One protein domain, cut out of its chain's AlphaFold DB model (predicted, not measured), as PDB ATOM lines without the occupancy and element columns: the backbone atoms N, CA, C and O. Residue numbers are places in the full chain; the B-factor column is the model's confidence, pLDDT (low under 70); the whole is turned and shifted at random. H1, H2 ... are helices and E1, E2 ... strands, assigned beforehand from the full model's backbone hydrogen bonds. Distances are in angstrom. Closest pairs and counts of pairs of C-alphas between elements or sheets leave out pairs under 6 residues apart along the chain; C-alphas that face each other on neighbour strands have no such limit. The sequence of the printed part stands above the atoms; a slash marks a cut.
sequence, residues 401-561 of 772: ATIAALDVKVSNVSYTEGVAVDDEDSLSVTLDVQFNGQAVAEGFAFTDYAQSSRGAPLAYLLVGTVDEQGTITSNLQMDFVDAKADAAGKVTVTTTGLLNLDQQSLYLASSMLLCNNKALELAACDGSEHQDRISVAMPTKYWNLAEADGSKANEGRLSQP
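Overview. This is residues 401 to 561 of the 772 residues of the protein "OmcA/MtrC family decaheme c-type cytochrome" of Shewanella sp. SG41-4 (UniProt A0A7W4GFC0). Two strongly twisted sheets lie face to face as a sandwich, their strands crossed at 51 degrees: E3, E4, E6, E7 and E8 make one sheet, E1, E2 and E5 the other. The short helix H1 sits at one end and grazes both sheets; the long loop of residues 517 to 532 is at that end too. The printed part has 161 residues, with one named helix and then eight named strands, H1 and E1 to E8; under half of the residues are in named elements, and the class is mostly strand. The larger sheet is branched and the smaller runs E1, E2, E5, with antiparallel neighbours in both. The whole is compact, with a radius of gyration of the C-alphas of 16.5 A and spans of 52 by 37 by 32 A.

Arrangement. Begin at E6, residues 505 to 516. On one side of it you find E3, residues 459 to 466, antiparallel, with N 462 and O 509 2.8 A apart. On the other side are E8, residues 541 to 544, with N 506 and O 543 at 2.8 A, and E7, residues 533 to 535, with N 514 and O 534 at 2.8 A; E6 and E7 form a hairpin. E4, residues 472 to 479, lies on one side of E3 and E6 on the other side; look for N 461 and O 478, 2.9 A apart, across the hairpin of E3 and E4, and note that E4 bends by 57 degrees at residue 475. In the other sheet, E1, residues 406 to 416, and E2, residues 425 to 435, form a hairpin, with N 409 and O 432 at 3.0 A. E5, residues 490 to 497, is the other edge strand, with N 429 and O 493 at 2.9 A. Between the sheets, the closest C-alphas of E4 and E5 are those of Met 478 and Thr 495, 6.7 A apart. H1, residues 401 to 405, only grazes either sheet, and its O i to N i+4 pair is within hydrogen-bond range.

Along the chain. Find C-alpha 401, where H1 begins, at (158.385, -164.957, 310.209). E6, the longest strand by residues, runs 34.2 A from C-alpha 505 at (147.268, -140.293, 291.114). E2 measures 32.7 A, E1 30.4 A, E5 23.4 A, E3 22.7 A and E4 20.2 A. E8 ends at C-alpha 544, (151.150, -140.119, 289.489).

Size, cuts and confidence. The two C-alphas farthest apart are those of Ala 420 and Glu 529, at 54.2 A. The printed part has no cut. The links E2 to E3 and E6 to E7 are long. The mean pLDDT of the printed part is 93.1; look for the one value under 70 at residue 529.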
ATOM      1  N   ALA A 401     157.113-164.710 310.876       93.12
ATOM      2  CA  ALA A 401     158.385-164.957 310.209       93.12
ATOM      3  C   ALA A 401     158.223-165.043 308.683       93.12
ATOM      4  O   ALA A 401     158.995-164.430 307.947       93.12
ATOM      5  N   THR A 402     157.188-165.738 308.198       94.12
ATOM      6  CA  THR A 402     156.935-165.868 306.755       94.12
ATOM      7  C   THR A 402     156.505-164.540 306.124       94.12
ATOM      8  O   THR A 402     156.989-164.186 305.048       94.12
ATOM      9  N   ILE A 403     155.636-163.772 306.795       93.06
ATOM     10  CA  ILE A 403     155.254-162.418 306.357       93.06
ATOM     11  C   ILE A 403     156.500-161.528 306.266       93.06
ATOM     12  O   ILE A 403     156.670-160.827 305.273       93.06
ATOM     13  N   ALA A 404     157.396-161.580 307.257       93.69
ATOM     14  CA  ALA A 404     158.631-160.797 307.259       93.69
ATOM     15  C   ALA A 404     159.637-161.239 306.178       93.69
ATOM     16  O   ALA A 404     160.419-160.421 305.690       93.69
ATOM     17  N   ALA A 405     159.628-162.520 305.799       96.12
ATOM     18  CA  ALA A 405     160.483-163.063 304.747       96.12
ATOM     19  C   ALA A 405     160.044-162.645 303.335       96.12
ATOM     20  O   ALA A 405     160.896-162.543 302.447       96.12
ATOM     21  N   LEU A 406     158.744-162.418 303.113       96.75
ATOM     22  CA  LEU A 406     158.169-162.059 301.817       96.75
ATOM     23  C   LEU A 406     158.094-160.533 301.640       96.75
ATOM     24  O   LEU A 406     157.193-159.874 302.150       96.75
ATOM     25  N   ASP A 407     159.006-159.975 300.844       96.88
ATOM     26  CA  ASP A 407     159.025-158.551 300.494       96.88
ATOM     27  C   ASP A 407     158.459-158.346 299.085       96.88
ATOM     28  O   ASP A 407     159.010-158.830 298.093       96.88
ATOM     29  N   VAL A 408     157.346-157.620 298.993       97.62
ATOM     30  CA  VAL A 408     156.668-157.299 297.733       97.62
ATOM     31  C   VAL A 408     156.547-155.791 297.623       97.62
ATOM     32  O   VAL A 408     156.067-155.137 298.549       97.62
ATOM     33  N   LYS A 409     156.971-155.221 296.491       97.44
ATOM     34  CA  LYS A 409     156.928-153.771 296.252       97.44
ATOM     35  C   LYS A 409     156.562-153.457 294.813       97.44
ATOM     36  O   LYS A 409     157.079-154.078 293.893       97.44
ATOM     37  N   VAL A 410     155.749-152.426 294.604       97.62
ATOM     38  CA  VAL A 410     155.533-151.869 293.261       97.62
ATOM     39  C   VAL A 410     156.814-151.175 292.795       97.62
ATOM     40  O   VAL A 410     157.261-150.212 293.423       97.62
ATOM     41  N   SER A 411     157.389-151.645 291.689       96.19
ATOM     42  CA  SER A 411     158.630-151.103 291.124       96.19
ATOM     43  C   SER A 411     158.423-150.286 289.858       96.19
ATOM     44  O   SER A 411     159.212-149.380 289.590       96.19
ATOM     45  N   ASN A 412     157.361-150.559 289.099       96.44
ATOM     46  CA  ASN A 412     157.016-149.781 287.916       96.44
ATOM     47  C   ASN A 412     155.510-149.794 287.654       96.44
ATOM     48  O   ASN A 412     154.840-150.802 287.882       96.44
ATOM     49  N   VAL A 413     155.006-148.688 287.117       97.62
ATOM     50  CA  VAL A 413     153.645-148.569 286.595       97.62
ATOM     51  C   VAL A 413     153.735-147.920 285.221       97.62
ATOM     52  O   VAL A 413     154.398-146.898 285.058       97.62
ATOM     53  N   SER A 414     153.073-148.503 284.229       95.12
ATOM     54  CA  SER A 414     152.941-147.908 282.903       95.12
ATOM     55  C   SER A 414     151.484-147.870 282.492       95.12
ATOM     56  O   SER A 414     150.792-148.883 282.573       95.12
ATOM     57  N   TYR A 415     151.051-146.715 282.006       95.56
ATOM     58  CA  TYR A 415     149.703-146.494 281.517       95.56
ATOM     59  C   TYR A 415     149.753-145.987 280.079       95.56
ATOM     60  O   TYR A 415     150.619-145.187 279.725       95.56
ATOM     61  N   THR A 416     148.857-146.486 279.238       94.06
ATOM     62  CA  THR A 416     148.654-146.008 277.872       94.06
ATOM     63  C   THR A 416     147.174-145.725 277.693       94.06
ATOM     64  O   THR A 416     146.382-146.661 277.711       94.06
ATOM     65  N   GLU A 417     146.831-144.451 277.523       91.19
ATOM     66  CA  GLU A 417     145.476-144.013 277.179       91.19
ATOM     67  C   GLU A 417     145.158-144.364 275.717       91.19
ATOM     68  O   GLU A 417     146.019-144.238 274.829       91.19
ATOM     69  N   GLY A 418     143.917-144.777 275.468       88.25
ATOM     70  CA  GLY A 418     143.349-144.931 274.138       88.25
ATOM     71  C   GLY A 418     143.422-143.638 273.310       88.25
ATOM     72  O   GLY A 418     143.438-142.521 273.822       88.25
ATOM     73  N   VAL A 419     143.496-143.754 271.979       85.12
ATOM     74  CA  VAL A 419     143.616-142.567 271.107       85.12
ATOM     75  C   VAL A 419     142.284-141.815 271.015       85.12
ATOM     76  O   VAL A 419     142.262-140.584 270.912       85.12
ATOM     77  N   ALA A 420     141.176-142.551 271.021       83.50
ATOM     78  CA  ALA A 420     139.821-142.039 271.146       83.50
ATOM     79  C   ALA A 420     139.219-142.398 272.514       83.50
ATOM     80  O   ALA A 420     139.634-143.355 273.149       83.50
ATOM     81  N   VAL A 421     138.181-141.662 272.922       74.38
ATOM     82  CA  VAL A 421     137.491-141.827 274.223       74.38
ATOM     83  C   VAL A 421     136.898-143.231 274.430       74.38
ATOM     84  O   VAL A 421     136.703-143.653 275.562       74.38
ATOM     85  N   ASP A 422     136.604-143.948 273.344       83.62
ATOM     86  CA  ASP A 422     136.047-145.305 273.385       83.62
ATOM     87  C   ASP A 422     137.106-146.393 273.092       83.62
ATOM     88  O   ASP A 422     136.754-147.569 272.965       83.62
ATOM     89  N   ASP A 423     138.380-146.016 272.923       87.25
ATOM     90  CA  ASP A 423     139.470-146.973 272.729       87.25
ATOM     91  C   ASP A 423     139.894-147.571 274.080       87.25
ATOM     92  O   ASP A 423     139.797-146.924 275.118       87.25
ATOM     93  N   GLU A 424     140.380-148.815 274.073       91.62
ATOM     94  CA  GLU A 424     140.898-149.445 275.289       91.62
ATOM     95  C   GLU A 424     142.196-148.775 275.758       91.62
ATOM     96  O   GLU A 424     143.155-148.632 274.995       91.62
ATOM     97  N   ASP A 425     142.238-148.466 277.046       93.81
ATOM     98  CA  ASP A 425     143.441-148.126 277.784       93.81
ATOM     99  C   ASP A 425     144.185-149.399 278.189       93.81
ATOM    100  O   ASP A 425     143.615-150.492 278.248       93.81
ATOM    101  N   SER A 426     145.464-149.260 278.524       95.44
ATOM    102  CA  SER A 426     146.284-150.337 279.074       95.44
ATOM    103  C   SER A 426     147.015-149.866 280.321       95.44
ATOM    104  O   SER A 426     147.750-148.878 280.279       95.44
ATOM    105  N   LEU A 427     146.847-150.595 281.422       97.12
ATOM    106  CA  LEU A 427     147.591-150.410 282.663       97.12
ATOM    107  C   LEU A 427     148.437-151.654 282.931       97.12
ATOM    108  O   LEU A 427     147.894-152.748 283.086       97.12
ATOM    109  N   SER A 428     149.752-151.479 283.054       97.06
ATOM    110  CA  SER A 428     150.667-152.518 283.530       97.06
ATOM    111  C   SER A 428     151.318-152.099 284.840       97.06
ATOM    112  O   SER A 428     151.831-150.984 284.961       97.06
ATOM    113  N   VAL A 429     151.347-153.014 285.806       98.12
ATOM    114  CA  VAL A 429     152.030-152.829 287.090       98.12
ATOM    115  C   VAL A 429     153.033-153.955 287.288       98.12
ATOM    116  O   VAL A 429     152.701-155.130 287.134       98.12
ATOM    117  N   THR A 430     154.260-153.588 287.648       98.19
ATOM    118  CA  THR A 430     155.347-154.517 287.952       98.19
ATOM    119  C   THR A 430     155.633-154.510 289.448       98.19
ATOM    120  O   THR A 430     155.863-153.453 290.043       98.19
ATOM    121  N   LEU A 431     155.650-155.702 290.040       98.56
ATOM    122  CA  LEU A 431     156.050-155.949 291.417       98.56
ATOM    123  C   LEU A 431     157.458-156.544 291.452       98.56
ATOM    124  O   LEU A 431     157.728-157.513 290.744       98.56
ATOM    125  N   ASP A 432     158.327-156.004 292.300       98.25
ATOM    126  CA  ASP A 432     159.558-156.669 292.720       98.25
ATOM    127  C   ASP A 432     159.211-157.599 293.883       98.25
ATOM    128  O   ASP A 432     158.682-157.142 294.900       98.25
ATOM    129  N   VAL A 433     159.484-158.895 293.716       98.31
ATOM    130  CA  VAL A 433     159.152-159.927 294.701       98.31
ATOM    131  C   VAL A 433     160.434-160.580 295.193       98.31
ATOM    132  O   VAL A 433     161.218-161.135 294.416       98.31
ATOM    133  N   GLN A 434     160.648-160.518 296.502       97.69
ATOM    134  CA  GLN A 434     161.767-161.162 297.168       97.69
ATOM    135  C   GLN A 434     161.279-162.066 298.292       97.69
ATOM    136  O   GLN A 434     160.312-161.763 298.984       97.69
ATOM    137  N   PHE A 435     161.996-163.164 298.493       96.88
ATOM    138  CA  PHE A 435     161.823-164.055 299.625       96.88
ATOM    139  C   PHE A 435     163.169-164.216 300.332       96.88
ATOM    140  O   PHE A 435     164.176-164.517 299.688       96.88
ATOM    141  N   ASN A 436     163.222-163.952 301.638       95.44
ATOM    142  CA  ASN A 436     164.462-163.919 302.426       95.44
ATOM    143  C   ASN A 436     165.545-162.997 301.822       95.44
ATOM    144  O   ASN A 436     166.736-163.318 301.797       95.44
ATOM    145  N   GLY A 437     165.122-161.842 301.294       95.44
ATOM    146  CA  GLY A 437     166.003-160.844 300.677       95.44
ATOM    147  C   GLY A 437     166.633-161.271 299.345       95.44
ATOM    148  O   GLY A 437     167.578-160.631 298.885       95.44
ATOM    149  N   GLN A 438     166.162-162.364 298.740       96.81
ATOM    150  CA  GLN A 438     166.558-162.811 297.405       96.81
ATOM    151  C   GLN A 438     165.375-162.699 296.451       96.81
ATOM    152  O   GLN A 438     164.248-163.007 296.825       96.81
ATOM    153  N   ALA A 439     165.628-162.288 295.207       97.75
ATOM    154  CA  ALA A 439     164.608-162.296 294.163       97.75
ATOM    155  C   ALA A 439     164.018-163.705 293.998       97.75
ATOM    156  O   ALA A 439     164.758-164.693 293.998       97.75
ATOM    157  N   VAL A 440     162.695-163.796 293.854       97.62
ATOM    158  CA  VAL A 440     162.040-165.079 293.564       97.62
ATOM    159  C   VAL A 440     162.493-165.628 292.210       97.62
ATOM    160  O   VAL A 440     162.907-164.882 291.320       97.62
ATOM    161  N   ALA A 441     162.430-166.949 292.059       97.06
ATOM    162  CA  ALA A 441     162.864-167.613 290.839       97.06
ATOM    163  C   ALA A 441     161.997-167.231 289.627       97.06
ATOM    164  O   ALA A 441     160.797-166.976 289.756       97.06
ATOM    165  N   GLU A 442     162.600-167.273 288.436       97.56
ATOM    166  CA  GLU A 442     161.871-167.150 287.172       97.56
ATOM    167  C   GLU A 442     160.729-168.174 287.118       97.56
ATOM    168  O   GLU A 442     160.917-169.357 287.409       97.56
ATOM    169  N   GLY A 443     159.539-167.716 286.738       96.75
ATOM    170  CA  GLY A 443     158.336-168.537 286.691       96.75
ATOM    171  C   GLY A 443     157.506-168.553 287.977       96.75
ATOM    172  O   GLY A 443     156.407-169.098 287.921       96.75
ATOM    173  N   PHE A 444     157.967-167.942 289.078       97.69
ATOM    174  CA  PHE A 444     157.170-167.770 290.301       97.69
ATOM    175  C   PHE A 444     155.826-167.095 289.993       97.69
ATOM    176  O   PHE A 444     155.802-166.050 289.340       97.69
ATOM    177  N   ALA A 445     154.724-167.660 290.489       96.94
ATOM    178  CA  ALA A 445     153.383-167.097 290.370       96.94
ATOM    179  C   ALA A 445     152.695-167.085 291.738       96.94
ATOM    180  O   ALA A 445     152.656-168.102 292.427       96.94
ATOM    181  N   PHE A 446     152.096-165.956 292.126       95.94
ATOM    182  CA  PHE A 446     151.365-165.864 293.397       95.94
ATOM    183  C   PHE A 446     150.236-166.895 293.495       95.94
ATOM    184  O   PHE A 446     149.978-167.428 294.569       95.94
ATOM    185  N   THR A 447     149.585-167.208 292.374       94.69
ATOM    186  CA  THR A 447     148.468-168.157 292.318       94.69
ATOM    187  C   THR A 447     148.840-169.593 292.647       94.69
ATOM    188  O   THR A 447     147.955-170.345 293.041       94.69
ATOM    189  N   ASP A 448     150.118-169.966 292.549       94.56
ATOM    190  CA  ASP A 448     150.586-171.298 292.953       94.56
ATOM    191  C   ASP A 448     150.509-171.484 294.478       94.56
ATOM    192  O   ASP A 448     150.446-172.610 294.967       94.56
ATOM    193  N   TYR A 449     150.472-170.373 295.222       94.56
ATOM    194  CA  TYR A 449     150.481-170.323 296.683       94.56
ATOM    195  C   TYR A 449     149.215-169.693 297.266       94.56
ATOM    196  O   TYR A 449     149.086-169.614 298.483       94.56
ATOM    197  N   ALA A 450     148.306-169.193 296.424       93.81
ATOM    198  CA  ALA A 450     147.163-168.401 296.857       93.81
ATOM    199  C   ALA A 450     146.001-169.271 297.342       93.81
ATOM    200  O   ALA A 450     145.629-170.270 296.720       93.81
ATOM    201  N   GLN A 451     145.348-168.830 298.414       90.25
ATOM    202  CA  GLN A 451     144.117-169.443 298.878       90.25
ATOM    203  C   GLN A 451     142.998-169.183 297.866       90.25
ATOM    204  O   GLN A 451     142.849-168.081 297.340       90.25
ATOM    205  N   SER A 452     142.174-170.193 297.594       84.31
ATOM    206  CA  SER A 452     141.003-170.028 296.733       84.31
ATOM    207  C   SER A 452     139.805-169.503 297.522       84.31
ATOM    208  O   SER A 452     139.449-170.049 298.564       84.31
ATOM    209  N   SER A 453     139.126-168.488 296.991       77.19
ATOM    210  CA  SER A 453     137.852-167.986 297.514       77.19
ATOM    211  C   SER A 453     136.879-167.761 296.366       77.19
ATOM    212  O   SER A 453     137.237-167.217 295.324       77.19
ATOM    213  N   ARG A 454     135.635-168.232 296.526       70.69
ATOM    214  CA  ARG A 454     134.568-168.143 295.504       70.69
ATOM    215  C   ARG A 454     134.988-168.635 294.105       70.69
ATOM    216  O   ARG A 454     134.478-168.152 293.101       70.69
ATOM    217  N   GLY A 455     135.886-169.621 294.050       70.62
ATOM    218  CA  GLY A 455     136.344-170.241 292.803       70.62
ATOM    219  C   GLY A 455     137.495-169.523 292.088       70.62
ATOM    220  O   GLY A 455     137.797-169.906 290.962       70.62
ATOM    221  N   ALA A 456     138.140-168.530 292.712       78.81
ATOM    222  CA  ALA A 456     139.317-167.850 292.169       78.81
ATOM    223  C   ALA A 456     140.443-167.731 293.220       78.81
ATOM    224  O   ALA A 456     140.144-167.623 294.416       78.81
ATOM    225  N   PRO A 457     141.724-167.746 292.807       84.25
ATOM    226  CA  PRO A 457     142.846-167.523 293.715       84.25
ATOM    227  C   PRO A 457     142.837-166.082 294.247       84.25
ATOM    228  O   PRO A 457     142.657-165.127 293.494       84.25
ATOM    229  N   LEU A 458     143.043-165.918 295.554       87.94
ATOM    230  CA  LEU A 458     143.157-164.626 296.231       87.94
ATOM    231  C   LEU A 458     144.549-164.025 296.017       87.94
ATOM    232  O   LEU A 458     145.370-163.981 296.932       87.94
ATOM    233  N   ALA A 459     144.814-163.572 294.796       94.06
ATOM    234  CA  ALA A 459     146.050-162.895 294.435       94.06
ATOM    235  C   ALA A 459     145.732-161.686 293.555       94.06
ATOM    236  O   ALA A 459     145.674-161.797 292.328       94.06
ATOM    237  N   TYR A 460     145.508-160.536 294.194       94.06
ATOM    238  CA  TYR A 460     145.055-159.333 293.512       94.06
ATOM    239  C   TYR A 460     145.835-158.077 293.892       94.06
ATOM    240  O   TYR A 460     146.245-157.891 295.042       94.06
ATOM    241  N   LEU A 461     145.949-157.174 292.920       96.25
ATOM    242  CA  LEU A 461     146.321-155.783 293.130       96.25
ATOM    243  C   LEU A 461     145.054-154.926 293.086       96.25
ATOM    244  O   LEU A 461     144.335-154.899 292.089       96.25
ATOM    245  N   LEU A 462     144.789-154.229 294.181       95.44
ATOM    246  CA  LEU A 462     143.732-153.238 294.301       95.44
ATOM    247  C   LEU A 462     144.226-151.918 293.706       95.44
ATOM    248  O   LEU A 462     145.277-151.419 294.116       95.44
ATOM    249  N   VAL A 463     143.463-151.367 292.760       96.38
ATOM    250  CA  VAL A 463     143.775-150.110 292.078       96.38
ATOM    251  C   VAL A 463     142.647-149.110 292.313       96.38
ATOM    252  O   VAL A 463     141.501-149.316 291.905       96.38
ATOM    253  N   GLY A 464     142.993-147.992 292.939       95.88
ATOM    254  CA  GLY A 464     142.121-146.834 293.106       95.88
ATOM    255  C   GLY A 464     142.797-145.551 292.640       95.88
ATOM    256  O   GLY A 464     143.936-145.577 292.173       95.88
ATOM    257  N   THR A 465     142.112-144.424 292.785       96.62
ATOM    258  CA  THR A 465     142.670-143.085 292.559       96.62
ATOM    259  C   THR A 465     142.556-142.215 293.795       96.62
ATOM    260  O   THR A 465     141.756-142.488 294.693       96.62
ATOM    261  N   VAL A 466     143.411-141.194 293.857       97.06
ATOM    262  CA  VAL A 466     143.555-140.305 295.008       97.06
ATOM    263  C   VAL A 466     143.485-138.847 294.577       97.06
ATOM    264  O   VAL A 466     144.291-138.384 293.763       97.06
ATOM    265  N   ASP A 467     142.537-138.108 295.147       95.00
ATOM    266  CA  ASP A 467     142.432-136.663 294.938       95.00
ATOM    267  C   ASP A 467     143.413-135.864 295.821       95.00
ATOM    268  O   ASP A 467     144.100-136.402 296.690       95.00
ATOM    269  N   GLU A 468     143.481-134.548 295.619       94.25
ATOM    270  CA  GLU A 468     144.358-133.651 296.390       94.25
ATOM    271  C   GLU A 468     144.015-133.605 297.893       94.25
ATOM    272  O   GLU A 468     144.814-133.155 298.715       94.25
ATOM    273  N   GLN A 469     142.815-134.048 298.276       92.12
ATOM    274  CA  GLN A 469     142.352-134.122 299.660       92.12
ATOM    275  C   GLN A 469     142.629-135.496 300.293       92.12
ATOM    276  O   GLN A 469     142.253-135.716 301.455       92.12
ATOM    277  N   GLY A 470     143.274-136.405 299.555       94.56
ATOM    278  CA  GLY A 470     143.588-137.769 299.965       94.56
ATOM    279  C   GLY A 470     142.377-138.707 299.993       94.56
ATOM    280  O   GLY A 470     142.428-139.735 300.676       94.56
ATOM    281  N   THR A 471     141.270-138.356 299.328       94.44
ATOM    282  CA  THR A 471     140.109-139.242 299.161       94.44
ATOM    283  C   THR A 471     140.483-140.380 298.223       94.44
ATOM    284  O   THR A 471     140.983-140.126 297.131       94.44
ATOM    285  N   ILE A 472     140.216-141.621 298.631       94.56
ATOM    286  CA  ILE A 472     140.427-142.802 297.792       94.56
ATOM    287  C   ILE A 472     139.111-143.167 297.109       94.56
ATOM    288  O   ILE A 472     138.086-143.294 297.779       94.56
ATOM    289  N   THR A 473     139.163-143.390 295.798       94.50
ATOM    290  CA  THR A 473     138.080-143.986 295.010       94.50
ATOM    291  C   THR A 473     138.568-145.293 294.398       94.50
ATOM    292  O   THR A 473     139.563-145.309 293.679       94.50
ATOM    293  N   SER A 474     137.895-146.403 294.705       93.44
ATOM    294  CA  SER A 474     138.221-147.708 294.114       93.44
ATOM    295  C   SER A 474     137.827-147.737 292.642       93.44
ATOM    296  O   SER A 474     136.696-147.382 292.315       93.44
ATOM    297  N   ASN A 475     138.714-148.241 291.782       92.69
ATOM    298  CA  ASN A 475     138.469-148.327 290.342       92.69
ATOM    299  C   ASN A 475     138.397-149.775 289.862       92.69
ATOM    300  O   ASN A 475     137.350-150.214 289.390       92.69
ATOM    301  N   LEU A 476     139.491-150.529 289.997       93.69
ATOM    302  CA  LEU A 476     139.561-151.907 289.522       93.69
ATOM    303  C   LEU A 476     140.427-152.800 290.413       93.69
ATOM    304  O   LEU A 476     141.139-152.349 291.310       93.69
ATOM    305  N   GLN A 477     140.371-154.091 290.116       93.19
ATOM    306  CA  GLN A 477     141.194-155.127 290.715       93.19
ATOM    307  C   GLN A 477     141.911-155.866 289.585       93.19
ATOM    308  O   GLN A 477     141.257-156.338 288.659       93.19
ATOM    309  N   MET A 478     143.239-155.943 289.646       94.81
ATOM    310  CA  MET A 478     144.051-156.696 288.684       94.81
ATOM    311  C   MET A 478     144.386-158.062 289.286       94.81
ATOM    312  O   MET A 478     144.889-158.126 290.412       94.81
ATOM    313  N   ASP A 479     144.099-159.148 288.571       92.44
ATOM    314  CA  ASP A 479     144.400-160.514 289.008       92.44
ATOM    315  C   ASP A 479     145.767-160.997 288.503       92.44
ATOM    316  O   ASP A 479     146.221-160.630 287.423       92.44
ATOM    317  N   PHE A 480     146.443-161.825 289.301       93.75
ATOM    318  CA  PHE A 480     147.769-162.359 288.967       93.75
ATOM    319  C   PHE A 480     147.732-163.753 288.314       93.75
ATOM    320  O   PHE A 480     148.755-164.432 288.322       93.75
ATOM    321  N   VAL A 481     146.599-164.205 287.754       88.62
ATOM    322  CA  VAL A 481     146.420-165.611 287.323       88.62
ATOM    323  C   VAL A 481     147.454-166.076 286.296       88.62
ATOM    324  O   VAL A 481     147.985-167.178 286.418       88.62
ATOM    325  N   ASP A 482     147.793-165.229 285.326       88.50
ATOM    326  CA  ASP A 482     148.773-165.550 284.280       88.50
ATOM    327  C   ASP A 482     150.130-164.848 284.479       88.50
ATOM    328  O   ASP A 482     151.037-164.965 283.648       88.50
ATOM    329  N   ALA A 483     150.288-164.109 285.579       95.56
ATOM    330  CA  ALA A 483     151.467-163.297 285.840       95.56
ATOM    331  C   ALA A 483     152.574-164.131 286.498       95.56
ATOM    332  O   ALA A 483     152.390-164.719 287.565       95.56
ATOM    333  N   LYS A 484     153.753-164.149 285.871       97.38
ATOM    334  CA  LYS A 484     154.927-164.888 286.350       97.38
ATOM    335  C   LYS A 484     156.125-163.972 286.522       97.38
ATOM    336  O   LYS A 484     156.276-163.003 285.778       97.38
ATOM    337  N   ALA A 485     156.977-164.305 287.483       98.00
ATOM    338  CA  ALA A 485     158.228-163.604 287.701       98.00
ATOM    339  C   ALA A 485     159.194-163.829 286.532       98.00
ATOM    340  O   ALA A 485     159.339-164.953 286.041       98.00
ATOM    341  N   ASP A 486     159.880-162.771 286.114       97.75
ATOM    342  CA  ASP A 486     161.033-162.869 285.223       97.75
ATOM    343  C   ASP A 486     162.305-163.322 285.973       97.75
ATOM    344  O   ASP A 486     162.296-163.585 287.178       97.75
ATOM    345  N   ALA A 487     163.435-163.393 285.264       95.56
ATOM    346  CA  ALA A 487     164.728-163.772 285.840       95.56
ATOM    347  C   ALA A 487     165.271-162.795 286.908       95.56
ATOM    348  O   ALA A 487     166.264-163.107 287.564       95.56
ATOM    349  N   ALA A 488     164.660-161.618 287.071       96.06
ATOM    350  CA  ALA A 488     164.985-160.640 288.105       96.06
ATOM    351  C   ALA A 488     163.985-160.662 289.280       96.06
ATOM    352  O   ALA A 488     164.070-159.798 290.153       96.06
ATOM    353  N   GLY A 489     163.052-161.622 289.313       97.19
ATOM    354  CA  GLY A 489     162.013-161.717 290.340       97.19
ATOM    355  C   GLY A 489     160.898-160.683 290.177       97.19
ATOM    356  O   GLY A 489     160.232-160.343 291.155       97.19
ATOM    357  N   LYS A 490     160.708-160.140 288.966       98.25
ATOM    358  CA  LYS A 490     159.680-159.132 288.691       98.25
ATOM    359  C   LYS A 490     158.420-159.773 288.134       98.25
ATOM    360  O   LYS A 490     158.460-160.385 287.069       98.25
ATOM    361  N   VAL A 491     157.290-159.583 288.806       98.31
ATOM    362  CA  VAL A 491     155.972-160.059 288.361       98.31
ATOM    363  C   VAL A 491     155.210-158.885 287.758       98.31
ATOM    364  O   VAL A 491     154.942-157.908 288.451       98.31
ATOM    365  N   THR A 492     154.856-158.958 286.473       97.88
ATOM    366  CA  THR A 492     154.086-157.897 285.799       97.88
ATOM    367  C   THR A 492     152.684-158.378 285.460       97.88
ATOM    368  O   THR A 492     152.524-159.412 284.815       97.88
ATOM    369  N   VAL A 493     151.682-157.596 285.852       97.31
ATOM    370  CA  VAL A 493     150.277-157.786 285.481       97.31
ATOM    371  C   VAL A 493     149.840-156.648 284.562       97.31
ATOM    372  O   VAL A 493     150.263-155.508 284.750       97.31
ATOM    373  N   THR A 494     149.029-156.952 283.547       96.62
ATOM    374  CA  THR A 494     148.480-155.961 282.607       96.62
ATOM    375  C   THR A 494     146.976-156.143 282.472       96.62
ATOM    376  O   THR A 494     146.511-157.264 282.291       96.62
ATOM    377  N   THR A 495     146.233-155.042 282.496       95.25
ATOM    378  CA  THR A 495     144.791-155.004 282.234       95.25
ATOM    379  C   THR A 495     144.510-153.989 281.136       95.25
ATOM    380  O   THR A 495     145.088-152.903 281.145       95.25
ATOM    381  N   THR A 496     143.608-154.334 280.214       94.06
ATOM    382  CA  THR A 496     143.083-153.406 279.208       94.06
ATOM    383  C   THR A 496     141.586-153.177 279.392       94.06
ATOM    384  O   THR A 496     140.878-154.035 279.927       94.06
ATOM    385  N   GLY A 497     141.100-152.006 278.990       92.38
ATOM    386  CA  GLY A 497     139.686-151.641 279.080       92.38
ATOM    387  C   GLY A 497     139.480-150.130 279.079       92.38
ATOM    388  O   GLY A 497     140.426-149.380 278.902       92.38
ATOM    389  N   LEU A 498     138.248-149.671 279.299       91.31
ATOM    390  CA  LEU A 498     137.947-148.239 279.444       91.31
ATOM    391  C   LEU A 498     138.267-147.785 280.875       91.31
ATOM    392  O   LEU A 498     137.374-147.715 281.722       91.31
ATOM    393  N   LEU A 499     139.544-147.548 281.166       91.25
ATOM    394  CA  LEU A 499     140.045-147.251 282.509       91.25
ATOM    395  C   LEU A 499     139.954-145.750 282.827       91.25
ATOM    396  O   LEU A 499     139.600-145.400 283.952       91.25
ATOM    397  N   ASN A 500     140.207-144.882 281.840       88.94
ATOM    398  CA  ASN A 500     140.145-143.419 281.923       88.94
ATOM    399  C   ASN A 500     140.943-142.843 283.115       88.94
ATOM    400  O   ASN A 500     140.446-142.010 283.880       88.94
ATOM    401  N   LEU A 501     142.177-143.316 283.304       93.69
ATOM    402  CA  LEU A 501     143.045-142.964 284.435       93.69
ATOM    403  C   LEU A 501     144.094-141.894 284.095       93.69
ATOM    404  O   LEU A 501     144.890-141.549 284.970       93.69
ATOM    405  N   ASP A 502     144.115-141.363 282.868       91.44
ATOM    406  CA  ASP A 502     145.127-140.389 282.446       91.44
ATOM    407  C   ASP A 502     145.270-139.222 283.438       91.44
ATOM    408  O   ASP A 502     144.288-138.680 283.957       91.44
ATOM    409  N   GLN A 503     146.519-138.844 283.718       92.56
ATOM    410  CA  GLN A 503     146.904-137.795 284.674       92.56
ATOM    411  C   GLN A 503     146.471-137.995 286.140       92.56
ATOM    412  O   GLN A 503     146.670-137.091 286.956       92.56
ATOM    413  N   GLN A 504     145.885-139.134 286.515       96.25
ATOM    414  CA  GLN A 504     145.442-139.361 287.889       96.25
ATOM    415  C   GLN A 504     146.574-139.875 288.791       96.25
ATOM    416  O   GLN A 504     147.528-140.516 288.346       96.25
ATOM    417  N   SER A 505     146.449-139.625 290.098       97.88
ATOM    418  CA  SER A 505     147.268-140.293 291.114       97.88
ATOM    419  C   SER A 505     146.631-141.623 291.488       97.88
ATOM    420  O   SER A 505     145.507-141.647 291.985       97.88
ATOM    421  N   LEU A 506     147.342-142.720 291.255       97.69
ATOM    422  CA  LEU A 506     146.901-144.067 291.589       97.69
ATOM    423  C   LEU A 506     147.208-144.423 293.041       97.69
ATOM    424  O   LEU A 506     148.239-144.036 293.589       97.69
ATOM    425  N   TYR A 507     146.325-145.240 293.602       97.00
ATOM    426  CA  TYR A 507     146.452-145.979 294.847       97.00
ATOM    427  C   TYR A 507     146.641-147.462 294.507       97.00
ATOM    428  O   TYR A 507     145.770-148.043 293.861       97.00
ATOM    429  N   LEU A 508     147.750-148.076 294.925       97.50
ATOM    430  CA  LEU A 508     148.074-149.475 294.626       97.50
ATOM    431  C   LEU A 508     148.340-150.245 295.920       97.50
ATOM    432  O   LEU A 508     149.302-149.947 296.630       97.50
ATOM    433  N   ALA A 509     147.519-151.251 296.215       96.38
ATOM    434  CA  ALA A 509     147.663-152.081 297.414       96.38
ATOM    435  C   ALA A 509     147.355-153.552 297.140       96.38
ATOM    436  O   ALA A 509     146.620-153.877 296.214       96.38
ATOM    437  N   SER A 510     147.912-154.456 297.938       94.62
ATOM    438  CA  SER A 510     147.673-155.889 297.777       94.62
ATOM    439  C   SER A 510     146.382-156.324 298.473       94.62
ATOM    440  O   SER A 510     146.010-155.831 299.539       94.62
ATOM    441  N   SER A 511     145.719-157.301 297.862       93.31
ATOM    442  CA  SER A 511     144.757-158.197 298.502       93.31
ATOM    443  C   SER A 511     145.161-159.604 298.087       93.31
ATOM    444  O   SER A 511     144.768-160.109 297.031       93.31
ATOM    445  N   MET A 512     146.086-160.172 298.859       93.25
ATOM    446  CA  MET A 512     146.745-161.433 298.545       93.25
ATOM    447  C   MET A 512     146.835-162.280 299.804       93.25
ATOM    448  O   MET A 512     147.412-161.840 300.801       93.25
ATOM    449  N   LEU A 513     146.280-163.486 299.737       93.25
ATOM    450  CA  LEU A 513     146.287-164.449 300.830       93.25
ATOM    451  C   LEU A 513     146.949-165.731 300.342       93.25
ATOM    452  O   LEU A 513     146.401-166.423 299.484       93.25
ATOM    453  N   LEU A 514     148.143-166.003 300.855       94.19
ATOM    454  CA  LEU A 514     148.989-167.128 300.468       94.19
ATOM    455  C   LEU A 514     149.069-168.161 301.597       94.19
ATOM    456  O   LEU A 514     148.592-167.903 302.702       94.19
ATOM    457  N   CYS A 515     149.707-169.299 301.336       93.19
ATOM    458  CA  CYS A 515     150.029-170.290 302.356       93.19
ATOM    459  C   CYS A 515     151.533-170.557 302.452       93.19
ATOM    460  O   CYS A 515     152.277-170.399 301.479       93.19
ATOM    461  N   ASN A 516     151.975-170.972 303.636       93.25
ATOM    462  CA  ASN A 516     153.337-171.440 303.883       93.25
ATOM    463  C   ASN A 516     153.377-172.957 304.125       93.25
ATOM    464  O   ASN A 516     152.365-173.648 304.058       93.25
ATOM    465  N   ASN A 517     154.567-173.489 304.362       91.69
ATOM    466  CA  ASN A 517     154.776-174.833 304.874       91.69
ATOM    467  C   ASN A 517     155.614-174.786 306.158       91.69
ATOM    468  O   ASN A 517     156.095-173.738 306.585       91.69
ATOM    469  N   LYS A 518     155.886-175.963 306.716       88.81
ATOM    470  CA  LYS A 518     156.732-176.150 307.900       88.81
ATOM    471  C   LYS A 518     158.170-175.633 307.784       88.81
ATOM    472  O   LYS A 518     158.806-175.358 308.792       88.81
ATOM    473  N   ALA A 519     158.711-175.520 306.572       91.44
ATOM    474  CA  ALA A 519     160.026-174.917 306.354       91.44
ATOM    475  C   ALA A 519     159.971-173.377 306.338       91.44
ATOM    476  O   ALA A 519     160.990-172.741 306.078       91.44
ATOM    477  N   LEU A 520     158.799-172.789 306.618       92.69
ATOM    478  CA  LEU A 520     158.508-171.360 306.506       92.69
ATOM    479  C   LEU A 520     158.720-170.841 305.081       92.69
ATOM    480  O   LEU A 520     159.090-169.690 304.871       92.69
ATOM    481  N   GLU A 521     158.501-171.706 304.091       93.44
ATOM    482  CA  GLU A 521     158.532-171.375 302.669       93.44
ATOM    483  C   GLU A 521     157.101-171.277 302.135       93.44
ATOM    484  O   GLU A 521     156.194-171.928 302.653       93.44
ATOM    485  N   LEU A 522     156.885-170.496 301.074       94.19
ATOM    486  CA  LEU A 522     155.584-170.464 300.402       94.19
ATOM    487  C   LEU A 522     155.241-171.842 299.816       94.19
ATOM    488  O   LEU A 522     156.072-172.484 299.167       94.19
ATOM    489  N   ALA A 523     154.000-172.279 300.014       94.25
ATOM    490  CA  ALA A 523     153.498-173.560 299.532       94.25
ATOM    491  C   ALA A 523     152.047-173.459 299.046       94.25
ATOM    492  O   ALA A 523     151.328-172.511 299.359       94.25
ATOM    493  N   ALA A 524     151.634-174.421 298.223       92.56
ATOM    494  CA  ALA A 524     150.277-174.468 297.696       92.56
ATOM    495  C   ALA A 524     149.270-174.667 298.830       92.56
ATOM    496  O   ALA A 524     149.440-175.595 299.608       92.56
ATOM    497  N   CYS A 525     148.215-173.848 298.884       90.31
ATOM    498  CA  CYS A 525     147.140-173.946 299.876       90.31
ATOM    499  C   CYS A 525     146.296-175.224 299.702       90.31
ATOM    500  O   CYS A 525     145.208-175.191 299.123       90.31
ATOM    501  N   ASP A 526     146.805-176.353 300.181       87.06
ATOM    502  CA  ASP A 526     146.212-177.688 300.063       87.06
ATOM    503  C   ASP A 526     145.597-178.214 301.370       87.06
ATOM    504  O   ASP A 526     144.995-179.288 301.371       87.06
ATOM    505  N   GLY A 527     145.704-177.452 302.464       80.88
ATOM    506  CA  GLY A 527     145.203-177.847 303.779       80.88
ATOM    507  C   GLY A 527     146.089-178.866 304.501       80.88
ATOM    508  O   GLY A 527     145.605-179.544 305.403       80.88
ATOM    509  N   SER A 528     147.358-179.006 304.105       81.12
ATOM    510  CA  SER A 528     148.338-179.821 304.834       81.12
ATOM    511  C   SER A 528     148.548-179.343 306.280       81.12
ATOM    512  O   SER A 528     148.322-178.178 306.612       81.12
ATOM    513  N   GLU A 529     148.997-180.254 307.154       68.38
ATOM    514  CA  GLU A 529     149.005-180.089 308.623       68.38
ATOM    515  C   GLU A 529     149.842-178.898 309.148       68.38
ATOM    516  O   GLU A 529     149.683-178.482 310.292       68.38
ATOM    517  N   HIS A 530     150.644-178.240 308.307       74.56
ATOM    518  CA  HIS A 530     151.478-177.094 308.689       74.56
ATOM    519  C   HIS A 530     151.334-175.910 307.726       74.56
ATOM    520  O   HIS A 530     152.312-175.474 307.123       74.56
ATOM    521  N   GLN A 531     150.096-175.434 307.554       85.75
ATOM    522  CA  GLN A 531     149.770-174.239 306.769       85.75
ATOM    523  C   GLN A 531     149.206-173.104 307.614       85.75
ATOM    524  O   GLN A 531     148.170-173.276 308.257       85.75
ATOM    525  N   ASP A 532     149.846-171.943 307.519       87.94
ATOM    526  CA  ASP A 532     149.329-170.648 307.946       87.94
ATOM    527  C   ASP A 532     148.815-169.857 306.749       87.94
ATOM    528  O   ASP A 532     149.324-169.960 305.628       87.94
ATOM    529  N   ARG A 533     147.836-168.987 307.006       89.06
ATOM    530  CA  ARG A 533     147.382-167.992 306.035       89.06
ATOM    531  C   ARG A 533     148.271-166.754 306.118       89.06
ATOM    532  O   ARG A 533     148.288-166.043 307.121       89.06
ATOM    533  N   ILE A 534     148.988-166.481 305.038       91.75
ATOM    534  CA  ILE A 534     149.970-165.405 304.924       91.75
ATOM    535  C   ILE A 534     149.360-164.254 304.128       91.75
ATOM    536  O   ILE A 534     149.146-164.359 302.920       91.75
ATOM    537  N   SER A 535     149.095-163.134 304.796       92.75
ATOM    538  CA  SER A 535     148.729-161.898 304.100       92.75
ATOM    539  C   SER A 535     149.987-161.184 303.608       92.75
ATOM    540  O   SER A 535     150.971-161.074 304.339       92.75
ATOM    541  N   VAL A 536     149.975-160.682 302.373       93.88
ATOM    542  CA  VAL A 536     151.149-160.003 301.799       93.88
ATOM    543  C   VAL A 536     151.217-158.557 302.291       93.88
ATOM    544  O   VAL A 536     150.403-157.724 301.882       93.88
ATOM    545  N   ALA A 537     152.226-158.237 303.105       92.31
ATOM    546  CA  ALA A 537     152.488-156.903 303.656       92.31
ATOM    547  C   ALA A 537     153.150-155.946 302.643       92.31
ATOM    548  O   ALA A 537     154.146-155.290 302.939       92.31
ATOM    549  N   MET A 538     152.602-155.869 301.426       95.25
ATOM    550  CA  MET A 538     153.075-154.940 300.399       95.25
ATOM    551  C   MET A 538     152.757-153.501 300.832       95.25
ATOM    552  O   MET A 538     151.575-153.176 300.991       95.25
ATOM    553  N   PRO A 539     153.759-152.612 300.961       94.88
ATOM    554  CA  PRO A 539     153.498-151.206 301.218       94.88
ATOM    555  C   PRO A 539     152.629-150.623 300.106       94.88
ATOM    556  O   PRO A 539     152.937-150.781 298.919       94.88
ATOM    557  N   THR A 540     151.563-149.920 300.482       95.75
ATOM    558  CA  THR A 540     150.741-149.194 299.514       95.75
ATOM    559  C   THR A 540     151.609-148.214 298.732       95.75
ATOM    560  O   THR A 540     152.325-147.394 299.314       95.75
ATOM    561  N   LYS A 541     151.522-148.269 297.403       97.38
ATOM    562  CA  LYS A 541     152.232-147.358 296.507       97.38
ATOM    563  C   LYS A 541     151.269-146.328 295.931       97.38
ATOM    564  O   LYS A 541     150.213-146.680 295.414       97.38
ATOM    565  N   TYR A 542     151.697-145.071 295.959       97.69
ATOM    566  CA  TYR A 542     151.070-143.984 295.218       97.69
ATOM    567  C   TYR A 542     151.873-143.694 293.948       97.69
ATOM    568  O   TYR A 542     153.109-143.682 293.993       97.69
ATOM    569  N   TRP A 543     151.188-143.508 292.818       98.00
ATOM    570  CA  TRP A 543     151.834-143.288 291.521       98.00
ATOM    571  C   TRP A 543     151.087-142.252 290.685       98.00
ATOM    572  O   TRP A 543     149.936-142.467 290.322       98.00
ATOM    573  N   ASN A 544     151.738-141.143 290.347       97.44
ATOM    574  CA  ASN A 544     151.150-140.119 289.489       97.44
ATOM    575  C   ASN A 544     151.322-140.483 288.015       97.44
ATOM    576  O   ASN A 544     152.448-140.525 287.529       97.44
ATOM    577  N   LEU A 545     150.231-140.696 287.287       96.31
ATOM    578  CA  LEU A 545     150.304-141.002 285.857       96.31
ATOM    579  C   LEU A 545     150.734-139.803 284.999       96.31
ATOM    580  O   LEU A 545     151.171-140.005 283.869       96.31
ATOM    581  N   ALA A 546     150.704-138.581 285.543       94.00
ATOM    582  CA  ALA A 546     151.217-137.395 284.856       94.00
ATOM    583  C   ALA A 546     152.743-137.278 284.836       94.00
ATOM    584  O   ALA A 546     153.297-136.477 284.079       94.00
ATOM    585  N   GLU A 547     153.434-138.060 285.662       93.31
ATOM    586  CA  GLU A 547     154.886-138.041 285.780       93.31
ATOM    587  C   GLU A 547     155.414-139.438 285.439       93.31
ATOM    588  O   GLU A 547     154.993-140.441 286.011       93.31
ATOM    589  N   ALA A 548     156.361-139.533 284.503       85.69
ATOM    590  CA  ALA A 548     156.845-140.829 284.009       85.69
ATOM    591  C   ALA A 548     157.506-141.704 285.096       85.69
ATOM    592  O   ALA A 548     157.604-142.916 284.933       85.69
ATOM    593  N   ASP A 549     157.973-141.095 286.188       89.56
ATOM    594  CA  ASP A 549     158.562-141.764 287.352       89.56
ATOM    595  C   ASP A 549     157.570-141.960 288.516       89.56
ATOM    596  O   ASP A 549     157.960-142.419 289.592       89.56
ATOM    597  N   GLY A 550     156.300-141.587 288.322       94.31
ATOM    598  CA  GLY A 550     155.251-141.662 289.335       94.31
ATOM    599  C   GLY A 550     155.358-140.627 290.450       94.31
ATOM    600  O   GLY A 550     154.608-140.719 291.426       94.31
ATOM    601  N   SER A 551     156.285-139.668 290.357       95.19
ATOM    602  CA  SER A 551     156.524-138.674 291.404       95.19
ATOM    603  C   SER A 551     155.346-137.711 291.600       95.19
ATOM    604  O   SER A 551     154.486-137.544 290.740       95.19
ATOM    605  N   LYS A 552     155.308-137.042 292.762       95.06
ATOM    606  CA  LYS A 552     154.255-136.074 293.130       95.06
ATOM    607  C   LYS A 552     152.836-136.664 293.111       95.06
ATOM    608  O   LYS A 552     151.880-135.944 292.837       95.06
ATOM    609  N   ALA A 553     152.704-137.963 293.369       97.31
ATOM    610  CA  ALA A 553     151.401-138.578 293.566       97.31
ATOM    611  C   ALA A 553     150.723-138.001 294.812       97.31
ATOM    612  O   ALA A 553     151.386-137.756 295.822       97.31
ATOM    613  N   ASN A 554     149.407-137.818 294.746       97.50
ATOM    614  CA  ASN A 554     148.609-137.574 295.939       97.50
ATOM    615  C   ASN A 554     148.633-138.818 296.835       97.50
ATOM    616  O   ASN A 554     148.504-139.943 296.350       97.50
ATOM    617  N   GLU A 555     148.755-138.609 298.143       96.06
ATOM    618  CA  GLU A 555     148.716-139.682 299.136       96.06
ATOM    619  C   GLU A 555     147.327-139.786 299.765       96.06
ATOM    620  O   GLU A 555     146.679-138.780 300.060       96.06
ATOM    621  N   GLY A 556     146.856-141.006 300.000       95.25
ATOM    622  CA  GLY A 556     145.574-141.267 300.643       95.25
ATOM    623  C   GLY A 556     145.612-140.927 302.132       95.25
ATOM    624  O   GLY A 556     146.636-141.093 302.793       95.25
ATOM    625  N   ARG A 557     144.476-140.496 302.695       92.88
ATOM    626  CA  ARG A 557     144.373-140.062 304.107       92.88
ATOM    627  C   ARG A 557     144.880-141.097 305.114       92.88
ATOM    628  O   ARG A 557     145.477-140.718 306.110       92.88
ATOM    629  N   LEU A 558     144.659-142.386 304.849       91.25
ATOM    630  CA  LEU A 558     145.075-143.481 305.737       91.25
ATOM    631  C   LEU A 558     146.598-143.705 305.754       91.25
ATOM    632  O   LEU A 558     147.098-144.383 306.643       91.25
ATOM    633  N   SER A 559     147.338-143.115 304.809       93.31
ATOM    634  CA  SER A 559     148.807-143.099 304.801       93.31
ATOM    635  C   SER A 559     149.409-141.827 305.397       93.31
ATOM    636  O   SER A 559     150.628-141.746 305.487       93.31
ATOM    637  N   GLN A 560     148.589-140.853 305.799       93.38
ATOM    638  CA  GLN A 560     149.025-139.563 306.336       93.38
ATOM    639  C   GLN A 560     148.945-139.589 307.873       93.38
ATOM    640  O   GLN A 560     147.844-139.476 308.425       93.38
ATOM    641  N   PRO A 561     150.065-139.764 308.605       90.88
ATOM    642  CA  PRO A 561     150.036-140.006 310.051       90.88
ATOM    643  C   PRO A 561     149.356-138.900 310.865       90.88
ATOM    644  O   PRO A 561     148.762-139.191 311.905       90.88
TER     645      PRO A 561